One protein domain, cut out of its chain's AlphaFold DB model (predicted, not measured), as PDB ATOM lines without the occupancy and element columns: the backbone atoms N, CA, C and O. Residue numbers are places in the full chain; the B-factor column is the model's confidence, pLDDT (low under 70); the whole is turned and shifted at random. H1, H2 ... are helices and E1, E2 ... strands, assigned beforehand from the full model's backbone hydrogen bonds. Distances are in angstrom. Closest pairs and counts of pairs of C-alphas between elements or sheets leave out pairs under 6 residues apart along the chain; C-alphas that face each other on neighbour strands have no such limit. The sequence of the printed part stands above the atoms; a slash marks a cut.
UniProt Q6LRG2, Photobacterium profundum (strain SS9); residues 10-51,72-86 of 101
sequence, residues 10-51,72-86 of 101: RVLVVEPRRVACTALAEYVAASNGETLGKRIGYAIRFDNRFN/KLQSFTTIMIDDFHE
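AT A GLANCE: This is residues 10 to 51 and 72 to 86 of the 101 residues of a protein of Photobacterium profundum (strain SS9) (UniProt Q6LRG2). A hairpin of two strands, E2 and E3, has the long helix H1 packed on E2, while a separate parallel pair, E1 and E4, lies to one side with the short helix H2 near one end. The 57 printed residues run E1, H1, E2, E3, H2, E4, class mixed, helices and strands. The whole is compact, radius of gyration of the C-alphas 11.4 A, spanning 35 by 25 by 23 A.

IN THESE COORDINATES: E1, residues 11 to 14, begins at C-alpha 11 (122.425, 161.593, 137.985). H1, residues 18 to 31, is 19.9 A long. E2 is residues 40 to 44, 14.1 A; E3 47 to 49; H2 72 to 75; E4 78 to 81, ending at C-alpha 81 (127.731, 152.311, 136.582).

HOW THE PARTS SIT: E1 and E4 are parallel, 15 degrees; N 12 and O 78 are 2.8 A apart. In H1 every O i to N i+4 pair is within hydrogen-bond range; H2 is too short for one. The closest C-alphas of H1 and E2, Ala 25 and Gly 41, are 5.5 A apart. E2 and E3 form an antiparallel hairpin; N 44 and O 47 are 2.9 A apart. E1 and H2 are only just apart, 8.4 A.

THE WHOLE: Residues 52 to 71 are not printed, a gap of 13.1 A between C-alphas 51 and 72. Residues 83 to 86 are under 70 in pLDDT.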
ATOM      1  N   ARG A  10     120.496 165.073 140.794       95.19
ATOM      2  CA  ARG A  10     121.465 164.887 139.696       95.19
ATOM      3  C   ARG A  10     121.920 163.431 139.574       95.19
ATOM      4  O   ARG A  10     122.266 162.789 140.566       95.19
ATOM      5  N   VAL A  11     122.023 162.956 138.337       96.62
ATOM      6  CA  VAL A  11     122.425 161.593 137.985       96.62
ATOM      7  C   VAL A  11     123.810 161.596 137.346       96.62
ATOM      8  O   VAL A  11     124.069 162.323 136.383       96.62
ATOM      9  N   LEU A  12     124.695 160.748 137.856       96.62
ATOM     10  CA  LEU A  12     125.982 160.430 137.251       96.62
ATOM     11  C   LEU A  12     125.896 159.054 136.590       96.62
ATOM     12  O   LEU A  12     125.493 158.097 137.242       96.62
ATOM     13  N   VAL A  13     126.308 158.930 135.333       96.12
ATOM     14  CA  VAL A  13     126.410 157.638 134.638       96.12
ATOM     15  C   VAL A  13     127.866 157.376 134.290       96.12
ATOM     16  O   VAL A  13     128.487 158.175 133.594       96.12
ATOM     17  N   VAL A  14     128.435 156.282 134.786       96.00
ATOM     18  CA  VAL A  14     129.831 155.912 134.553       96.00
ATOM     19  C   VAL A  14     129.918 154.954 133.372       96.00
ATOM     20  O   VAL A  14     129.449 153.831 133.455       96.00
ATOM     21  N   GLU A  15     130.578 155.393 132.305       95.31
ATOM     22  CA  GLU A  15     130.713 154.698 131.026       95.31
ATOM     23  C   GLU A  15     132.201 154.440 130.719       95.31
ATOM     24  O   GLU A  15     132.961 155.391 130.485       95.31
ATOM     25  N   PRO A  16     132.690 153.183 130.693       92.75
ATOM     26  CA  PRO A  16     134.125 152.895 130.571       92.75
ATOM     27  C   PRO A  16     134.717 153.274 129.209       92.75
ATOM     28  O   PRO A  16     135.922 153.517 129.088       92.75
ATOM     29  N   ARG A  17     133.884 153.351 128.168       94.31
ATOM     30  CA  ARG A  17     134.311 153.653 126.797       94.31
ATOM     31  C   ARG A  17     134.080 155.134 126.505       94.31
ATOM     32  O   ARG A  17     132.942 155.567 126.399       94.31
ATOM     33  N   ARG A  18     135.156 155.905 126.280       95.50
ATOM     34  CA  ARG A  18     135.084 157.352 125.957       95.50
ATOM     35  C   ARG A  18     134.088 157.674 124.841       95.50
ATOM     36  O   ARG A  18     133.284 158.577 125.006       95.50
ATOM     37  N   VAL A  19     134.147 156.927 123.736       96.69
ATOM     38  CA  VAL A  19     133.262 157.137 122.577       96.69
ATOM     39  C   VAL A  19     131.803 156.852 122.934       96.69
ATOM     40  O   VAL A  19     130.927 157.597 122.515       96.69
ATOM     41  N   ALA A  20     131.537 155.821 123.744       95.38
ATOM     42  CA  ALA A  20     130.184 155.533 124.213       95.38
ATOM     43  C   ALA A  20     129.691 156.623 125.175       95.38
ATOM     44  O   ALA A  20     128.590 157.122 125.002       95.38
ATOM     45  N   CYS A  21     130.531 157.066 126.113       96.44
ATOM     46  CA  CYS A  21     130.221 158.140 127.055       96.44
ATOM     47  C   CYS A  21     129.764 159.427 126.347       96.44
ATOM     48  O   CYS A  21     128.760 160.024 126.735       96.44
ATOM     49  N   THR A  22     130.487 159.858 125.309       98.12
ATOM     50  CA  THR A  22     130.126 161.063 124.546       98.12
ATOM     51  C   THR A  22     128.903 160.827 123.668       98.12
ATOM     52  O   THR A  22     127.993 161.653 123.669       98.12
ATOM     53  N   ALA A  23     128.841 159.686 122.970       97.56
ATOM     54  CA  ALA A  23     127.730 159.355 122.080       97.56
ATOM     55  C   ALA A  23     126.406 159.185 122.837       97.56
ATOM     56  O   ALA A  23     125.365 159.614 122.349       97.56
ATOM     57  N   LEU A  24     126.433 158.608 124.041       96.62
ATOM     58  CA  LEU A  24     125.263 158.496 124.907       96.62
ATOM     59  C   LEU A  24     124.776 159.877 125.330       96.62
ATOM     60  O   LEU A  24     123.605 160.182 125.137       96.62
ATOM     61  N   ALA A  25     125.652 160.750 125.830       97.69
ATOM     62  CA  ALA A  25     125.257 162.106 126.202       97.69
ATOM     63  C   ALA A  25     124.647 162.886 125.022       97.69
ATOM     64  O   ALA A  25     123.614 163.536 125.183       97.69
ATOM     65  N   GLU A  26     125.247 162.786 123.833       98.06
ATOM     66  CA  GLU A  26     124.729 163.387 122.596       98.06
ATOM     67  C   GLU A  26     123.365 162.814 122.203       98.06
ATOM     68  O   GLU A  26     122.426 163.573 121.955       98.06
ATOM     69  N   TYR A  27     123.235 161.488 122.197       97.31
ATOM     70  CA  TYR A  27     121.996 160.797 121.861       97.31
ATOM     71  C   TYR A  27     120.870 161.138 122.838       97.31
ATOM     72  O   TYR A  27     119.758 161.448 122.411       97.31
ATOM     73  N   VAL A  28     121.145 161.125 124.146       96.38
ATOM     74  CA  VAL A  28     120.160 161.455 125.182       96.38
ATOM     75  C   VAL A  28     119.751 162.920 125.065       96.38
ATOM     76  O   VAL A  28     118.556 163.198 125.094       96.38
ATOM     77  N   ALA A  29     120.692 163.849 124.872       97.00
ATOM     78  CA  ALA A  29     120.367 165.262 124.674       97.00
ATOM     79  C   ALA A  29     119.470 165.468 123.442       97.00
ATOM     80  O   ALA A  29     118.375 166.019 123.557       97.00
ATOM     81  N   ALA A  30     119.884 164.940 122.287       97.06
ATOM     82  CA  ALA A  30     119.136 165.057 121.037       97.06
ATOM     83  C   ALA A  30     117.733 164.439 121.130       97.06
ATOM     84  O   ALA A  30     116.756 165.067 120.723       97.06
ATOM     85  N   SER A  31     117.614 163.249 121.726       96.06
ATOM     86  CA  SER A  31     116.332 162.544 121.868       96.06
ATOM     87  C   SER A  31     115.328 163.272 122.767       96.06
ATOM     88  O   SER A  31     114.147 162.938 122.745       96.06
ATOM     89  N   ASN A  32     115.776 164.263 123.544       93.94
ATOM     90  CA  ASN A  32     114.933 165.057 124.441       93.94
ATOM     91  C   ASN A  32     114.826 166.528 124.013       93.94
ATOM     92  O   ASN A  32     114.309 167.345 124.767       93.94
ATOM     93  N   GLY A  33     115.319 166.885 122.821       95.38
ATOM     94  CA  GLY A  33     115.328 168.277 122.357       95.38
ATOM     95  C   GLY A  33     116.236 169.198 123.183       95.38
ATOM     96  O   GLY A  33     116.084 170.418 123.140       95.38
ATOM     97  N   GLU A  34     117.180 168.632 123.933       95.31
ATOM     98  CA  GLU A  34     118.090 169.365 124.804       95.31
ATOM     99  C   GLU A  34     119.386 169.730 124.083       95.31
ATOM    100  O   GLU A  34     119.919 168.988 123.256       95.31
ATOM    101  N   THR A  35     119.953 170.883 124.440       96.94
ATOM    102  CA  THR A  35     121.314 171.216 124.006       96.94
ATOM    103  C   THR A  35     122.310 170.457 124.879       96.94
ATOM    104  O   THR A  35     122.294 170.611 126.103       96.94
ATOM    105  N   LEU A  36     123.219 169.694 124.267       98.00
ATOM    106  CA  LEU A  36     124.317 169.048 124.987       98.00
ATOM    107  C   LEU A  36     125.089 170.068 125.844       98.00
ATOM    108  O   LEU A  36     125.460 171.144 125.376       98.00
ATOM    109  N   GLY A  37     125.340 169.710 127.099       97.06
ATOM    110  CA  GLY A  37     125.980 170.550 128.106       97.06
ATOM    111  C   GLY A  37     125.028 171.465 128.878       97.06
ATOM    112  O   GLY A  37     125.480 172.123 129.812       97.06
ATOM    113  N   LYS A  38     123.729 171.506 128.538       96.00
ATOM    114  CA  LYS A  38     122.691 172.107 129.392       96.00
ATOM    115  C   LYS A  38     122.188 171.069 130.380       96.00
ATOM    116  O   LYS A  38     122.905 170.776 131.323       96.00
ATOM    117  N   ARG A  39     121.012 170.480 130.157       95.56
ATOM    118  CA  ARG A  39     120.399 169.498 131.060       95.56
ATOM    119  C   ARG A  39     121.111 168.143 131.050       95.56
ATOM    120  O   ARG A  39     121.172 167.481 132.081       95.56
ATOM    121  N   ILE A  40     121.681 167.762 129.909       98.06
ATOM    122  CA  ILE A  40     122.397 166.496 129.694       98.06
ATOM    123  C   ILE A  40     123.804 166.811 129.195       98.06
ATOM    124  O   ILE A  40     123.963 167.643 128.302       98.06
ATOM    125  N   GLY A  41     124.822 166.158 129.750       98.19
ATOM    126  CA  GLY A  41     126.219 166.447 129.439       98.19
ATOM    127  C   GLY A  41     127.164 165.282 129.700       98.19
ATOM    128  O   GLY A  41     126.745 164.206 130.120       98.19
ATOM    129  N   TYR A  42     128.456 165.504 129.462       98.50
ATOM    130  CA  TYR A  42     129.498 164.528 129.781       98.50
ATOM    131  C   TYR A  42     130.755 165.161 130.377       98.50
ATOM    132  O   TYR A  42     131.028 166.349 130.182       98.50
ATOM    133  N   ALA A  43     131.567 164.337 131.039       98.25
ATOM    134  CA  ALA A  43     132.919 164.679 131.462       98.25
ATOM    135  C   ALA A  43     133.895 163.513 131.225       98.25
ATOM    136  O   ALA A  43     133.808 162.442 131.834       98.25
ATOM    137  N   ILE A  44     134.875 163.733 130.348       97.75
ATOM    138  CA  ILE A  44     135.958 162.792 130.056       97.75
ATOM    139  C   ILE A  44     137.311 163.487 130.225       97.75
ATOM    140  O   ILE A  44     137.424 164.706 130.349       97.75
ATOM    141  N   ARG A  45     138.404 162.716 130.246       95.56
ATOM    142  CA  ARG A  45     139.739 163.325 130.341       95.56
ATOM    143  C   ARG A  45     139.966 164.271 129.150       95.56
ATOM    144  O   ARG A  45     139.889 163.809 128.011       95.56
ATOM    145  N   PHE A  46     140.286 165.529 129.453       95.56
ATOM    146  CA  PHE A  46     140.549 166.630 128.513       95.56
ATOM    147  C   PHE A  46     139.351 167.177 127.727       95.56
ATOM    148  O   PHE A  46     139.554 168.074 126.920       95.56
ATOM    149  N   ASP A  47     138.130 166.695 127.966       97.69
ATOM    150  CA  ASP A  47     136.943 167.229 127.293       97.69
ATOM    151  C   ASP A  47     135.720 167.115 128.206       97.69
ATOM    152  O   ASP A  47     135.405 166.040 128.715       97.69
ATOM    153  N   ASN A  48     135.054 168.238 128.450       97.31
ATOM    154  CA  ASN A  48     133.907 168.319 129.344       97.31
ATOM    155  C   ASN A  48     132.840 169.204 128.709       97.31
ATOM    156  O   ASN A  48     133.119 170.337 128.315       97.31
ATOM    157  N   ARG A  49     131.602 168.716 128.694       97.81
ATOM    158  CA  ARG A  49     130.423 169.467 128.266       97.81
ATOM    159  C   ARG A  49     129.308 169.283 129.280       97.81
ATOM    160  O   ARG A  49     128.406 168.481 129.069       97.81
ATOM    161  N   PHE A  50     129.402 170.005 130.390       97.12
ATOM    162  CA  PHE A  50     128.392 170.081 131.444       97.12
ATOM    163  C   PHE A  50     128.589 171.379 132.245       97.12
ATOM    164  O   PHE A  50     129.647 172.007 132.163       97.12
ATOM    165  N   ASN A  51     127.583 171.781 133.014       95.25
ATOM    166  CA  ASN A  51     127.639 172.898 133.955       95.25
ATOM    167  C   ASN A  51     126.756 172.605 135.184       95.25
ATOM    168  O   ASN A  51     126.269 171.484 135.364       95.25
ATOM    169  N   LYS A  72     133.332 165.624 145.115       93.31
ATOM    170  CA  LYS A  72     132.348 166.218 144.187       93.31
ATOM    171  C   LYS A  72     131.153 165.316 143.895       93.31
ATOM    172  O   LYS A  72     130.128 165.795 143.403       93.31
ATOM    173  N   LEU A  73     131.270 164.020 144.195       92.69
ATOM    174  CA  LEU A  73     130.184 163.058 143.986       92.69
ATOM    175  C   LEU A  73     128.961 163.333 144.866       92.69
ATOM    176  O   LEU A  73     127.863 162.974 144.465       92.69
ATOM    177  N   GLN A  74     129.122 164.046 145.986       92.06
ATOM    178  CA  GLN A  74     128.016 164.442 146.870       92.06
ATOM    179  C   GLN A  74     126.956 165.312 146.177       92.06
ATOM    180  O   GLN A  74     125.832 165.420 146.654       92.06
ATOM    181  N   SER A  75     127.301 165.936 145.045       91.94
ATOM    182  CA  SER A  75     126.349 166.704 144.238       91.94
ATOM    183  C   SER A  75     125.418 165.840 143.376       91.94
ATOM    184  O   SER A  75     124.488 166.380 142.778       91.94
ATOM    185  N   PHE A  76     125.655 164.526 143.304       94.38
ATOM    186  CA  PHE A  76     124.837 163.561 142.574       94.38
ATOM    187  C   PHE A  76     124.055 162.691 143.555       94.38
ATOM    188  O   PHE A  76     124.629 162.100 144.465       94.38
ATOM    189  N   THR A  77     122.744 162.595 143.357       95.19
ATOM    190  CA  THR A  77     121.866 161.763 144.190       95.19
ATOM    191  C   THR A  77     121.800 160.328 143.691       95.19
ATOM    192  O   THR A  77     121.537 159.418 144.471       95.19
ATOM    193  N   THR A  78     122.078 160.113 142.403       94.25
ATOM    194  CA  THR A  78     122.134 158.783 141.795       94.25
ATOM    195  C   THR A  78     123.445 158.603 141.047       94.25
ATOM    196  O   THR A  78     123.824 159.445 140.233       94.25
ATOM    197  N   ILE A  79     124.113 157.473 141.274       93.56
ATOM    198  CA  ILE A  79     125.278 157.048 140.498       93.56
ATOM    199  C   ILE A  79     124.949 155.708 139.842       93.56
ATOM    200  O   ILE A  79     124.714 154.711 140.519       93.56
ATOM    201  N   MET A  80     124.931 155.693 138.514       92.06
ATOM    202  CA  MET A  80     124.793 154.500 137.687       92.06
ATOM    203  C   MET A  80     126.161 154.115 137.141       92.06
ATOM    204  O   MET A  80     126.912 154.976 136.691       92.06
ATOM    205  N   ILE A  81     126.486 152.828 137.153       90.00
ATOM    206  CA  ILE A  81     127.731 152.311 136.582       90.00
ATOM    207  C   ILE A  81     127.337 151.391 135.435       90.00
ATOM    208  O   ILE A  81     126.784 150.319 135.685       90.00
ATOM    209  N   ASP A  82     127.575 151.827 134.198       80.25
ATOM    210  CA  ASP A  82     127.390 150.971 133.034       80.25
ATOM    211  C   ASP A  82     128.599 150.045 132.897       80.25
ATOM    212  O   ASP A  82     129.756 150.416 133.126       80.25
ATOM    213  N   ASP A  83     128.300 148.807 132.537       68.25
ATOM    214  CA  ASP A  83     129.270 147.751 132.315       68.25
ATOM    215  C   ASP A  83     130.119 147.391 133.557       68.25
ATOM    216  O   ASP A  83     131.356 147.371 133.521       68.25
ATOM    217  N   PHE A  84     129.458 146.987 134.658       53.25
ATOM    218  CA  PHE A  84     130.063 146.075 135.645       53.25
ATOM    219  C   PHE A  84     130.282 144.702 134.982       53.25
ATOM    220  O   PHE A  84     129.655 143.698 135.309       53.25
ATOM    221  N   HIS A  85     131.159 144.646 133.980       50.50
ATOM    222  CA  HIS A  85     131.726 143.395 133.518       50.50
ATOM    223  C   HIS A  85     132.600 142.869 134.653       50.50
ATOM    224  O   HIS A  85     133.665 143.416 134.941       50.50
ATOM    225  N   GLU A  86     132.113 141.801 135.277       41.84
ATOM    226  CA  GLU A  86     132.548 141.142 136.513       41.84
ATOM    227  C   GLU A  86     134.049 140.781 136.639       41.84
ATOM    228  O   GLU A  86     134.401 140.005 137.525       41.84
TER     229      GLU A  86